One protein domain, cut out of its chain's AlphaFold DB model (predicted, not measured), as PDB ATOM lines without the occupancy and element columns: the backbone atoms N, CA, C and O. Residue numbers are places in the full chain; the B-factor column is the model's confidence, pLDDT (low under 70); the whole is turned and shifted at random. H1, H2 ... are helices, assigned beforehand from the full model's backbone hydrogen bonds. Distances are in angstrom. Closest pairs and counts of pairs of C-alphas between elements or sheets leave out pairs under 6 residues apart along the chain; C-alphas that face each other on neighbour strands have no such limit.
ATOM      1  N   SER A 103     -21.155   5.040 -41.554       87.62
ATOM      2  CA  SER A 103     -21.490   5.194 -40.138       87.62
ATOM      3  C   SER A 103     -21.055   3.979 -39.321       87.62
ATOM      4  O   SER A 103     -20.428   4.168 -38.284       87.62
ATOM      5  N   ILE A 104     -21.246   2.765 -39.840       87.50
ATOM      6  CA  ILE A 104     -20.778   1.537 -39.189       87.50
ATOM      7  C   ILE A 104     -19.257   1.456 -39.217       87.50
ATOM      8  O   ILE A 104     -18.637   1.138 -38.211       87.50
ATOM      9  N   LEU A 105     -18.619   1.838 -40.323       89.12
ATOM     10  CA  LEU A 105     -17.157   1.921 -40.371       89.12
ATOM     11  C   LEU A 105     -16.599   2.833 -39.280       89.12
ATOM     12  O   LEU A 105     -15.613   2.512 -38.622       89.12
ATOM     13  N   LYS A 106     -17.262   3.968 -39.053       91.38
ATOM     14  CA  LYS A 106     -16.898   4.862 -37.961       91.38
ATOM     15  C   LYS A 106     -17.067   4.188 -36.599       91.38
ATOM     16  O   LYS A 106     -16.221   4.405 -35.743       91.38
ATOM     17  N   GLU A 107     -18.108   3.386 -36.403       92.75
ATOM     18  CA  GLU A 107     -18.319   2.622 -35.166       92.75
ATOM     19  C   GLU A 107     -17.245   1.549 -34.951       92.75
ATOM     20  O   GLU A 107     -16.725   1.443 -33.844       92.75
ATOM     21  N   VAL A 108     -16.844   0.826 -36.001       91.75
ATOM     22  CA  VAL A 108     -15.754  -0.164 -35.944       91.75
ATOM     23  C   VAL A 108     -14.423   0.523 -35.632       91.75
ATOM     24  O   VAL A 108     -13.676   0.082 -34.766       91.75
ATOM     25  N   ILE A 109     -14.136   1.661 -36.263       94.19
ATOM     26  CA  ILE A 109     -12.961   2.470 -35.916       94.19
ATOM     27  C   ILE A 109     -13.025   2.903 -34.446       94.19
ATOM     28  O   ILE A 109     -12.042   2.771 -33.719       94.19
ATOM     29  N   GLU A 110     -14.174   3.399 -33.985       94.06
ATOM     30  CA  GLU A 110     -14.371   3.797 -32.589       94.06
ATOM     31  C   GLU A 110     -14.163   2.624 -31.624       94.06
ATOM     32  O   GLU A 110     -13.539   2.818 -30.582       94.06
ATOM     33  N   LEU A 111     -14.599   1.412 -31.981       94.69
ATOM     34  CA  LEU A 111     -14.338   0.186 -31.226       94.69
ATOM     35  C   LEU A 111     -12.835  -0.043 -31.023       94.69
ATOM     36  O   LEU A 111     -12.386  -0.140 -29.880       94.69
ATOM     37  N   PHE A 112     -12.040  -0.066 -32.095       94.94
ATOM     38  CA  PHE A 112     -10.591  -0.276 -31.987       94.94
ATOM     39  C   PHE A 112      -9.887   0.876 -31.258       94.94
ATOM     40  O   PHE A 112      -8.961   0.660 -30.474       94.94
ATOM     41  N   GLN A 113     -10.371   2.109 -31.417       94.75
ATOM     42  CA  GLN A 113      -9.870   3.251 -30.650       94.75
ATOM     43  C   GLN A 113     -10.132   3.121 -29.142       94.75
ATOM     44  O   GLN A 113      -9.355   3.655 -28.350       94.75
ATOM     45  N   LEU A 114     -11.183   2.407 -28.715       94.50
ATOM     46  CA  LEU A 114     -11.434   2.149 -27.291       94.50
ATOM     47  C   LEU A 114     -10.396   1.208 -26.668       94.50
ATOM     48  O   LEU A 114     -10.247   1.216 -25.442       94.50
ATOM     49  N   PHE A 115      -9.687   0.406 -27.465       94.62
ATOM     50  CA  PHE A 115      -8.688  -0.548 -26.975       94.62
ATOM     51  C   PHE A 115      -7.374   0.118 -26.546       94.62
ATOM     52  O   PHE A 115      -6.625  -0.455 -25.758       94.62
ATOM     53  N   VAL A 116      -7.126   1.359 -26.974       93.69
ATOM     54  CA  VAL A 116      -5.903   2.109 -26.655       93.69
ATOM     55  C   VAL A 116      -6.187   3.360 -25.817       93.69
ATOM     56  O   VAL A 116      -7.242   3.986 -25.909       93.69
ATOM     57  N   LYS A 117      -5.223   3.788 -24.994       89.81
ATOM     58  CA  LYS A 117      -5.360   5.017 -24.178       89.81
ATOM     59  C   LYS A 117      -5.342   6.312 -24.984       89.81
ATOM     60  O   LYS A 117      -5.938   7.303 -24.556       89.81
ATOM     61  N   VAL A 118      -4.594   6.336 -26.083       88.19
ATOM     62  CA  VAL A 118      -4.419   7.518 -26.931       88.19
ATOM     63  C   VAL A 118      -4.661   7.095 -28.378       88.19
ATOM     64  O   VAL A 118      -3.742   6.570 -28.999       88.19
ATOM     65  N   PRO A 119      -5.882   7.292 -28.902       83.94
ATOM     66  CA  PRO A 119      -6.190   7.016 -30.298       83.94
ATOM     67  C   PRO A 119      -5.341   7.876 -31.238       83.94
ATOM     68  O   PRO A 119      -5.158   9.069 -30.972       83.94
ATOM     69  N   ASP A 120      -4.884   7.290 -32.341       85.00
ATOM     70  CA  ASP A 120      -4.205   7.991 -33.433       85.00
ATOM     71  C   ASP A 120      -4.856   7.643 -34.783       85.00
ATOM     72  O   ASP A 120      -5.567   6.645 -34.906       85.00
ATOM     73  N   GLU A 121      -4.626   8.482 -35.792       87.75
ATOM     74  CA  GLU A 121      -5.126   8.336 -37.162       87.75
ATOM     75  C   GLU A 121      -4.651   7.027 -37.815       87.75
ATOM     76  O   GLU A 121      -5.379   6.467 -38.632       87.75
ATOM     77  N   GLU A 122      -3.511   6.479 -37.372       91.69
ATOM     78  CA  GLU A 122      -2.992   5.166 -37.792       91.69
ATOM     79  C   GLU A 122      -3.978   4.016 -37.519       91.69
ATOM     80  O   GLU A 122      -4.000   3.045 -38.268       91.69
ATOM     81  N   ILE A 123      -4.854   4.130 -36.508       93.75
ATOM     82  CA  ILE A 123      -5.887   3.113 -36.232       93.75
ATOM     83  C   ILE A 123      -6.934   3.088 -37.343       93.75
ATOM     84  O   ILE A 123      -7.436   2.023 -37.691       93.75
ATOM     85  N   ASN A 124      -7.261   4.246 -37.919       92.75
ATOM     86  CA  ASN A 124      -8.235   4.303 -39.002       92.75
ATOM     87  C   ASN A 124      -7.691   3.541 -40.212       92.75
ATOM     88  O   ASN A 124      -8.380   2.678 -40.741       92.75
ATOM     89  N   GLU A 125      -6.454   3.850 -40.616       91.88
ATOM     90  CA  GLU A 125      -5.772   3.171 -41.724       91.88
ATOM     91  C   GLU A 125      -5.639   1.670 -41.449       91.88
ATOM     92  O   GLU A 125      -5.976   0.859 -42.306       91.88
ATOM     93  N   TRP A 126      -5.269   1.293 -40.222       94.19
ATOM     94  CA  TRP A 126      -5.170  -0.110 -39.839       94.19
ATOM     95  C   TRP A 126      -6.511  -0.847 -39.959       94.19
ATOM     96  O   TRP A 126      -6.541  -1.941 -40.513       94.19
ATOM     97  N   VAL A 127      -7.628  -0.257 -39.511       92.44
ATOM     98  CA  VAL A 127      -8.959  -0.884 -39.646       92.44
ATOM     99  C   VAL A 127      -9.324  -1.085 -41.117       92.44
ATOM    100  O   VAL A 127      -9.835  -2.142 -41.471       92.44
ATOM    101  N   TYR A 128      -9.028  -0.112 -41.983       88.75
ATOM    102  CA  TYR A 128      -9.263  -0.251 -43.425       88.75
ATOM    103  C   TYR A 128      -8.468  -1.397 -44.058       88.75
ATOM    104  O   TYR A 128      -8.984  -2.062 -44.959       88.75
ATOM    105  N   ASP A 129      -7.229  -1.593 -43.608       89.31
ATOM    106  CA  ASP A 129      -6.302  -2.569 -44.180       89.31
ATOM    107  C   ASP A 129      -6.503  -3.990 -43.625       89.31
ATOM    108  O   ASP A 129      -6.160  -4.955 -44.308       89.31
ATOM    109  N   ASN A 130      -7.048  -4.126 -42.409       88.56
ATOM    110  CA  ASN A 130      -7.067  -5.396 -41.671       88.56
ATOM    111  C   ASN A 130      -8.464  -5.902 -41.306       88.56
ATOM    112  O   ASN A 130      -8.579  -7.044 -40.873       88.56
ATOM    113  N   ILE A 131      -9.519  -5.100 -41.472       89.00
ATOM    114  CA  ILE A 131     -10.903  -5.537 -41.255       89.00
ATOM    115  C   ILE A 131     -11.627  -5.588 -42.591       89.00
ATOM    116  O   ILE A 131     -11.584  -4.642 -43.376       89.00
ATOM    117  N   ASN A 132     -12.334  -6.685 -42.840       83.12
ATOM    118  CA  ASN A 132     -13.189  -6.780 -44.010       83.12
ATOM    119  C   ASN A 132     -14.582  -6.236 -43.669       83.12
ATOM    120  O   ASN A 132     -15.187  -6.686 -42.694       83.12
ATOM    121  N   PRO A 133     -15.128  -5.290 -44.449       80.00
ATOM    122  CA  PRO A 133     -16.511  -4.880 -44.261       80.00
ATOM    123  C   PRO A 133     -17.433  -6.052 -44.618       80.00
ATOM    124  O   PRO A 133     -17.167  -6.778 -45.572       80.00
ATOM    125  N   SER A 134     -18.527  -6.236 -43.883       75.44
ATOM    126  CA  SER A 134     -19.501  -7.309 -44.124       75.44
ATOM    127  C   SER A 134     -20.911  -6.872 -43.751       75.44
ATOM    128  O   SER A 134     -21.104  -5.897 -43.023       75.44
ATOM    129  N   TYR A 135     -21.925  -7.551 -44.282       69.75
ATOM    130  CA  TYR A 135     -23.312  -7.224 -43.954       69.75
ATOM    131  C   TYR A 135     -23.642  -7.524 -42.490       69.75
ATOM    132  O   TYR A 135     -24.288  -6.719 -41.824       69.75
ATOM    133  N   GLU A 136     -23.107  -8.617 -41.959       74.00
ATOM    134  CA  GLU A 136     -23.182  -8.997 -40.553       74.00
ATOM    135  C   GLU A 136     -22.658  -7.859 -39.681       74.00
ATOM    136  O   GLU A 136     -23.349  -7.413 -38.763       74.00
ATOM    137  N   LEU A 137     -21.489  -7.310 -40.028       82.06
ATOM    138  CA  LEU A 137     -20.899  -6.187 -39.306       82.06
ATOM    139  C   LEU A 137     -21.765  -4.925 -39.416       82.06
ATOM    140  O   LEU A 137     -21.885  -4.177 -38.449       82.06
ATOM    141  N   GLN A 138     -22.416  -4.708 -40.564       80.12
ATOM    142  CA  GLN A 138     -23.377  -3.619 -40.767       80.12
ATOM    143  C   GLN A 138     -24.647  -3.765 -39.918       80.12
ATOM    144  O   GLN A 138     -25.270  -2.765 -39.556       80.12
ATOM    145  N   CYS A 139     -25.041  -4.998 -39.610       79.38
ATOM    146  CA  CYS A 139     -26.209  -5.315 -38.794       79.38
ATOM    147  C   CYS A 139     -25.897  -5.458 -37.302       79.38
ATOM    148  O   CYS A 139     -26.828  -5.617 -36.511       79.38
ATOM    149  N   ALA A 140     -24.625  -5.397 -36.907       84.50
ATOM    150  CA  ALA A 140     -24.224  -5.498 -35.515       84.50
ATOM    151  C   ALA A 140     -24.821  -4.345 -34.693       84.50
ATOM    152  O   ALA A 140     -24.614  -3.169 -34.991       84.50
ATOM    153  N   GLU A 141     -25.569  -4.679 -33.640       83.19
ATOM    154  CA  GLU A 141     -26.269  -3.680 -32.822       83.19
ATOM    155  C   GLU A 141     -25.387  -3.086 -31.709       83.19
ATOM    156  O   GLU A 141     -25.729  -2.052 -31.128       83.19
ATOM    157  N   ASP A 142     -24.259  -3.733 -31.396       89.06
ATOM    158  CA  ASP A 142     -23.316  -3.308 -30.364       89.06
ATOM    159  C   ASP A 142     -21.881  -3.814 -30.599       89.06
ATOM    160  O   ASP A 142     -21.607  -4.645 -31.463       89.06
ATOM    161  N   TYR A 143     -20.950  -3.299 -29.790       90.88
ATOM    162  CA  TYR A 143     -19.528  -3.631 -29.868       90.88
ATOM    163  C   TYR A 143     -19.201  -5.096 -29.557       90.88
ATOM    164  O   TYR A 143     -18.208  -5.596 -30.072       90.88
ATOM    165  N   GLU A 144     -19.984  -5.788 -28.721       91.69
ATOM    166  CA  GLU A 144     -19.714  -7.208 -28.434       91.69
ATOM    167  C   GLU A 144     -20.064  -8.062 -29.650       91.69
ATOM    168  O   GLU A 144     -19.272  -8.909 -30.052       91.69
ATOM    169  N   SER A 145     -21.194  -7.757 -30.288       89.12
ATOM    170  CA  SER A 145     -21.611  -8.371 -31.548       89.12
ATOM    171  C   SER A 145     -20.597  -8.093 -32.661       89.12
ATOM    172  O   SER A 145     -20.263  -8.992 -33.422       89.12
ATOM    173  N   GLN A 146     -20.050  -6.872 -32.737       92.12
ATOM    174  CA  GLN A 146     -18.993  -6.546 -33.705       92.12
ATOM    175  C   GLN A 146     -17.723  -7.380 -33.483       92.12
ATOM    176  O   GLN A 146     -17.147  -7.860 -34.455       92.12
ATOM    177  N   ILE A 147     -17.297  -7.584 -32.230       93.81
ATOM    178  CA  ILE A 147     -16.135  -8.432 -31.906       93.81
ATOM    179  C   ILE A 147     -16.391  -9.884 -32.328       93.81
ATOM    180  O   ILE A 147     -15.540 -10.473 -32.990       93.81
ATOM    181  N   ASP A 148     -17.560 -10.435 -31.987       88.56
ATOM    182  CA  ASP A 148     -17.956 -11.807 -32.338       88.56
ATOM    183  C   ASP A 148     -18.005 -12.021 -33.860       88.56
ATOM    184  O   ASP A 148     -17.473 -12.995 -34.390       88.56
ATOM    185  N   ILE A 149     -18.563 -11.058 -34.597       85.50
ATOM    186  CA  ILE A 149     -18.615 -11.099 -36.063       85.50
ATOM    187  C   ILE A 149     -17.208 -11.025 -36.664       85.50
ATOM    188  O   ILE A 149     -16.865 -11.848 -37.505       85.50
ATOM    189  N   ILE A 150     -16.365 -10.087 -36.221       88.38
ATOM    190  CA  ILE A 150     -14.987  -9.979 -36.730       88.38
ATOM    191  C   ILE A 150     -14.225 -11.285 -36.470       88.38
ATOM    192  O   ILE A 150     -13.575 -11.801 -37.377       88.38
ATOM    193  N   TYR A 151     -14.346 -11.852 -35.268       87.38
ATOM    194  CA  TYR A 151     -13.675 -13.100 -34.914       87.38
ATOM    195  C   TYR A 151     -14.206 -14.305 -35.697       87.38
ATOM    196  O   TYR A 151     -13.424 -15.066 -36.259       87.38
ATOM    197  N   SER A 152     -15.525 -14.476 -35.794       82.38
ATOM    198  CA  SER A 152     -16.119 -15.599 -36.533       82.38
ATOM    199  C   SER A 152     -15.774 -15.577 -38.023       82.38
ATOM    200  O   SER A 152     -15.635 -16.635 -38.636       82.38
ATOM    201  N   MET A 153     -15.595 -14.387 -38.601       77.19
ATOM    202  CA  MET A 153     -15.273 -14.224 -40.017       77.19
ATOM    203  C   MET A 153     -13.772 -14.273 -40.319       77.19
ATOM    204  O   MET A 153     -13.380 -14.765 -41.377       77.19
ATOM    205  N   MET A 154     -12.936 -13.714 -39.442       82.94
ATOM    206  CA  MET A 154     -11.516 -13.449 -39.724       82.94
ATOM    207  C   MET A 154     -10.555 -14.181 -38.781       82.94
ATOM    208  O   MET A 154      -9.357 -14.216 -39.050       82.94
ATOM    209  N   GLY A 155     -11.060 -14.781 -37.704       85.12
ATOM    210  CA  GLY A 155     -10.266 -15.436 -36.669       85.12
ATOM    211  C   GLY A 155      -9.613 -14.460 -35.688       85.12
ATOM    212  O   GLY A 155      -9.993 -13.293 -35.575       85.12
ATOM    213  N   GLU A 156      -8.623 -14.958 -34.944       89.56
ATOM    214  CA  GLU A 156      -7.856 -14.172 -33.965       89.56
ATOM    215  C   GLU A 156      -6.817 -13.233 -34.602       89.56
ATOM    216  O   GLU A 156      -6.443 -12.246 -33.967       89.56
ATOM    217  N   ASP A 157      -6.403 -13.488 -35.850       90.44
ATOM    218  CA  ASP A 157      -5.315 -12.772 -36.535       90.44
ATOM    219  C   ASP A 157      -5.445 -11.236 -36.469       90.44
ATOM    220  O   ASP A 157      -4.487 -10.590 -36.037       90.44
ATOM    221  N   PRO A 158      -6.604 -10.605 -36.775       91.12
ATOM    222  CA  PRO A 158      -6.715  -9.148 -36.694       91.12
ATOM    223  C   PRO A 158      -6.476  -8.615 -35.276       91.12
ATOM    224  O   PRO A 158      -5.914  -7.538 -35.093       91.12
ATOM    225  N   PHE A 159      -6.889  -9.354 -34.247       94.31
ATOM    226  CA  PHE A 159      -6.718  -8.929 -32.860       94.31
ATOM    227  C   PHE A 159      -5.264  -9.068 -32.402       94.31
ATOM    228  O   PHE A 159      -4.773  -8.194 -31.683       94.31
ATOM    229  N   LEU A 160      -4.568 -10.116 -32.848       93.06
ATOM    230  CA  LEU A 160      -3.136 -10.305 -32.604       93.06
ATOM    231  C   LEU A 160      -2.310  -9.229 -33.313       93.06
ATOM    232  O   LEU A 160      -1.506  -8.553 -32.671       93.06
ATOM    233  N   ASP A 161      -2.576  -8.992 -34.597       93.69
ATOM    234  CA  ASP A 161      -1.906  -7.950 -35.379       93.69
ATOM    235  C   ASP A 161      -2.140  -6.561 -34.770       93.69
ATOM    236  O   ASP A 161      -1.221  -5.739 -34.681       93.69
ATOM    237  N   PHE A 162      -3.360  -6.297 -34.288       94.94
ATOM    238  CA  PHE A 162      -3.667  -5.059 -33.575       94.94
ATOM    239  C   PHE A 162      -2.891  -4.956 -32.257       94.94
ATOM    240  O   PHE A 162      -2.368  -3.886 -31.926       94.94
ATOM    241  N   TYR A 163      -2.795  -6.056 -31.506       93.25
ATOM    242  CA  TYR A 163      -2.033  -6.102 -30.264       93.25
ATOM    243  C   TYR A 163      -0.549  -5.806 -30.500       93.25
ATOM    244  O   TYR A 163       0.024  -4.950 -29.821       93.25
ATOM    245  N   GLU A 164       0.059  -6.446 -31.499       91.69
ATOM    246  CA  GLU A 164       1.459  -6.224 -31.864       91.69
ATOM    247  C   GLU A 164       1.720  -4.788 -32.335       91.69
ATOM    248  O   GLU A 164       2.748  -4.193 -31.989       91.69
ATOM    249  N   ALA A 165       0.793  -4.218 -33.108       92.44
ATOM    250  CA  ALA A 165       0.939  -2.883 -33.671       92.44
ATOM    251  C   ALA A 165       0.756  -1.770 -32.626       92.44
ATOM    252  O   ALA A 165       1.498  -0.784 -32.644       92.44
ATOM    253  N   PHE A 166      -0.210  -1.916 -31.712       93.06
ATOM    254  CA  PHE A 166      -0.664  -0.806 -30.866       93.06
ATOM    255  C   PHE A 166      -0.554  -1.042 -29.359       93.06
ATOM    256  O   PHE A 166      -0.741  -0.084 -28.604       93.06
ATOM    257  N   ALA A 167      -0.225  -2.259 -28.914       89.94
ATOM    258  CA  ALA A 167      -0.119  -2.637 -27.500       89.94
ATOM    259  C   ALA A 167      -1.305  -2.112 -26.648       89.94
ATOM    260  O   ALA A 167      -1.105  -1.290 -25.744       89.94
ATOM    261  N   PRO A 168      -2.550  -2.517 -26.970       90.31
ATOM    262  CA  PRO A 168      -3.756  -2.057 -26.291       90.31
ATOM    263  C   PRO A 168      -3.747  -2.421 -24.800       90.31
ATOM    264  O   PRO A 168      -3.325  -3.504 -24.410       90.31
ATOM    265  N   ASP A 169      -4.213  -1.496 -23.956       90.19
ATOM    266  CA  ASP A 169      -4.052  -1.576 -22.494       90.19
ATOM    267  C   ASP A 169      -5.232  -0.966 -21.706       90.19
ATOM    268  O   ASP A 169      -5.089  -0.458 -20.581       90.19
ATOM    269  N   THR A 170      -6.423  -0.967 -22.313       92.62
ATOM    270  CA  THR A 170      -7.652  -0.446 -21.700       92.62
ATOM    271  C   THR A 170      -8.546  -1.554 -21.146       92.62
ATOM    272  O   THR A 170      -8.453  -2.726 -21.499       92.62
ATOM    273  N   SER A 171      -9.510  -1.171 -20.302       91.44
ATOM    274  CA  SER A 171     -10.541  -2.101 -19.818       91.44
ATOM    275  C   SER A 171     -11.418  -2.677 -20.935       91.44
ATOM    276  O   SER A 171     -12.024  -3.729 -20.758       91.44
ATOM    277  N   GLN A 172     -11.527  -1.973 -22.060       93.81
ATOM    278  CA  GLN A 172     -12.290  -2.401 -23.223       93.81
ATOM    279  C   GLN A 172     -11.534  -3.486 -23.978       93.81
ATOM    280  O   GLN A 172     -12.159  -4.468 -24.364       93.81
ATOM    281  N   TRP A 173     -10.209  -3.357 -24.093       94.50
ATOM    282  CA  TRP A 173      -9.361  -4.434 -24.598       94.50
ATOM    283  C   TRP A 173      -9.460  -5.686 -23.721       94.50
ATOM    284  O   TRP A 173      -9.751  -6.764 -24.228       94.50
ATOM    285  N   ALA A 174      -9.359  -5.539 -22.396       91.81
ATOM    286  CA  ALA A 174      -9.512  -6.669 -21.476       91.81
ATOM    287  C   ALA A 174     -10.892  -7.352 -21.596       91.81
ATOM    288  O   ALA A 174     -10.996  -8.574 -21.516       91.81
ATOM    289  N   ARG A 175     -11.966  -6.576 -21.813       92.38
ATOM    290  CA  ARG A 175     -13.308  -7.127 -22.069       92.38
ATOM    291  C   ARG A 175     -13.376  -7.854 -23.414       92.38
ATOM    292  O   ARG A 175     -13.960  -8.928 -23.456       92.38
ATOM    293  N   CYS A 176     -12.789  -7.285 -24.467       94.44
ATOM    294  CA  CYS A 176     -12.678  -7.919 -25.781       94.44
ATOM    295  C   CYS A 176     -11.987  -9.281 -25.664       94.44
ATOM    296  O   CYS A 176     -12.563 -10.289 -26.051       94.44
ATOM    297  N   CYS A 177     -10.827  -9.333 -25.009       92.50
ATOM    298  CA  CYS A 177     -10.099 -10.580 -24.801       92.50
ATOM    299  C   CYS A 177     -10.914 -11.617 -24.024       92.50
ATOM    300  O   CYS A 177     -10.899 -12.787 -24.378       92.50
ATOM    301  N   GLY A 178     -11.671 -11.195 -23.005       91.94
ATOM    302  CA  GLY A 178     -12.588 -12.092 -22.297       91.94
ATOM    303  C   GLY A 178     -13.632 -12.734 -23.218       91.94
ATOM    304  O   GLY A 178     -13.875 -13.929 -23.102       91.94
ATOM    305  N   LEU A 179     -14.196 -11.968 -24.158       91.62
ATOM    306  CA  LEU A 179     -15.123 -12.496 -25.167       91.62
ATOM    307  C   LEU A 179     -14.416 -13.446 -26.140       91.62
ATOM    308  O   LEU A 179     -14.942 -14.512 -26.427       91.62
ATOM    309  N   LEU A 180     -13.221 -13.089 -26.617       92.12
ATOM    310  CA  LEU A 180     -12.445 -13.928 -27.537       92.12
ATOM    311  C   LEU A 180     -12.046 -15.266 -26.892       92.12
ATOM    312  O   LEU A 180     -12.139 -16.307 -27.532       92.12
ATOM    313  N   ILE A 181     -11.682 -15.264 -25.607       91.25
ATOM    314  CA  ILE A 181     -11.411 -16.490 -24.840       91.25
ATOM    315  C   ILE A 181     -12.680 -17.346 -24.714       91.25
ATOM    316  O   ILE A 181     -12.620 -18.562 -24.891       91.25
ATOM    317  N   ASP A 182     -13.841 -16.734 -24.454       90.25
ATOM    318  CA  ASP A 182     -15.125 -17.453 -24.442       90.25
ATOM    319  C   ASP A 182     -15.461 -18.065 -25.824       90.25
ATOM    320  O   ASP A 182     -16.203 -19.051 -25.897       90.25
ATOM    321  N   LEU A 183     -14.880 -17.518 -26.898       86.62
ATOM    322  CA  LEU A 183     -14.943 -18.003 -28.282       86.62
ATOM    323  C   LEU A 183     -13.773 -18.943 -28.664       86.62
ATOM    324  O   LEU A 183     -13.590 -19.241 -29.845       86.62
ATOM    325  N   ASP A 184     -13.020 -19.451 -27.682       88.25
ATOM    326  CA  ASP A 184     -11.914 -20.418 -27.843       88.25
ATOM    327  C   ASP A 184     -10.667 -19.858 -28.574       88.25
ATOM    328  O   ASP A 184      -9.941 -20.604 -29.231       88.25
ATOM    329  N   ALA A 185     -10.399 -18.547 -28.463       88.31
ATOM    330  CA  ALA A 185      -9.188 -17.910 -29.003       88.31
ATOM    331  C   ALA A 185      -7.947 -18.219 -28.141       88.31
ATOM    332  O   ALA A 185      -7.724 -17.609 -27.089       88.31
ATOM    333  N   GLY A 186      -7.142 -19.186 -28.587       85.31
ATOM    334  CA  GLY A 186      -6.036 -19.747 -27.808       85.31
ATOM    335  C   GLY A 186      -4.832 -18.816 -27.636       85.31
ATOM    336  O   GLY A 186      -4.281 -18.742 -26.538       85.31
ATOM    337  N   GLU A 187      -4.424 -18.084 -28.676       85.50
ATOM    338  CA  GLU A 187      -3.226 -17.223 -28.612       85.50
ATOM    339  C   GLU A 187      -3.495 -15.947 -27.786       85.50
ATOM    340  O   GLU A 187      -2.623 -15.437 -27.080       85.50
ATOM    341  N   ILE A 188      -4.742 -15.462 -27.789       87.06
ATOM    342  CA  ILE A 188      -5.175 -14.332 -26.952       87.06
ATOM    343  C   ILE A 188      -5.186 -14.705 -25.458       87.06
ATOM    344  O   ILE A 188      -4.866 -13.854 -24.618       87.06
ATOM    345  N   GLU A 189      -5.518 -15.957 -25.108       82.12
ATOM    346  CA  GLU A 189      -5.459 -16.448 -23.722       82.12
ATOM    347  C   GLU A 189      -4.038 -16.319 -23.149       82.12
ATOM    348  O   GLU A 189      -3.872 -15.850 -22.019       82.12
ATOM    349  N   GLU A 190      -3.014 -16.661 -23.941       80.25
ATOM    350  CA  GLU A 190      -1.607 -16.550 -23.538       80.25
ATOM    351  C   GLU A 190      -1.224 -15.087 -23.273       80.25
ATOM    352  O   GLU A 190      -0.741 -14.771 -22.181       80.25
ATOM    353  N   ILE A 191      -1.561 -14.177 -24.196       82.38
ATOM    354  CA  ILE A 191      -1.293 -12.733 -24.063       82.38
ATOM    355  C   ILE A 191      -1.917 -12.158 -22.785       82.38
ATOM    356  O   ILE A 191      -1.283 -11.385 -22.065       82.38
ATOM    357  N   CYS A 192      -3.161 -12.528 -22.484       73.44
ATOM    358  CA  CYS A 192      -3.872 -12.004 -21.316       73.44
ATOM    359  C   CYS A 192      -3.389 -12.608 -19.994       73.44
ATOM    360  O   CYS A 192      -3.590 -12.014 -18.933       73.44
ATOM    361  N   SER A 193      -2.764 -13.786 -20.042       66.94
ATOM    362  CA  SER A 193      -2.215 -14.460 -18.862       66.94
ATOM    363  C   SER A 193      -0.891 -13.853 -18.382       66.94
ATOM    364  O   SER A 193      -0.587 -13.909 -17.187       66.94
ATOM    365  N   ASP A 194      -0.145 -13.205 -19.280       59.78
ATOM    366  CA  ASP A 194       1.160 -12.603 -18.992       59.78
ATOM    367  C   ASP A 194       1.077 -11.282 -18.192       59.78
ATOM    368  O   ASP A 194       2.094 -10.790 -17.696       59.78
ATOM    369  N   GLU A 195      -0.119 -10.710 -17.994       55.75
ATOM    370  CA  GLU A 195      -0.316  -9.465 -17.228       55.75
ATOM    371  C   GLU A 195      -0.443  -9.656 -15.693       55.75
ATOM    372  O   GLU A 195      -0.616  -8.672 -14.967       55.75
TER     373      GLU A 195
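Overview. This is residues 103 to 195 of the 197 residues of an uncharacterized protein of Anaerotignum lactatifermentans DSM 14214 (UniProt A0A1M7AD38). Short helices pack crosswise into a compact cluster: H4 crosses H6, H1 and H2 cross beside them, little H3 packs on H4, and H6 and H7 form a hairpin, with H7 at the far end of the long axis from H1 and H3. H5 sits between H2 and H7 without touching a helix. The printed part has 93 residues with seven named helices, H1 to H7 in order, and no named strand: the class is all helix. It is compact, with a radius of gyration of the C-alphas of 12.2 A and spans of 35 by 27 by 20 A.

Arrangement. H1, residues 103 to 114, touches H2, residues 122 to 130, with residues 108 to 113 alone, at a steep tilt of 63 degrees, opposite ways; the closest C-alphas, of Ile 109 and Asn 124, are 5.9 A apart. H3, residues 135 to 139, touches H4, residues 143 to 154, with C-alphas of Leu 137 and Gln 146 closest at 5.9 A. H4 is the hub: its residues 143 to 146 only just touch H1, with 3 pairs of C-alphas within 8 A, the closest Tyr 143 and Leu 111 at 6.6 A. H5, residues 157 to 166, and H4 meet only through their link. H6, residues 171 to 182, touches H4 at a steep tilt of 50 degrees, the same way, C-alphas of Cys 176 and Ile 147 closest at 7.1 A. H7, residues 186 to 195, forms a helical hairpin with H6; the closest C-alphas, of Ile 181 and Glu 189, are 6.1 A apart. Each O i to N i+4 pair is within hydrogen-bond range in H1 to H6, and 4 of 6 are in H7.

Along the chain. H1 begins at C-alpha 103 (-21.490, 5.194, -40.138) and is 16.6 A long; H4 measures 16.1 A and H6 16.7 A. H7 ends at C-alpha 195 (-0.316, -9.465, -17.228).

Size, cuts and confidence. The C-alphas farthest apart, of Ser 103 and Asp 194, are 35.7 A apart. The printed part has no cut and no long link. Its mean pLDDT is 87.8, with residue 135 and residues 193 to 195 under 70.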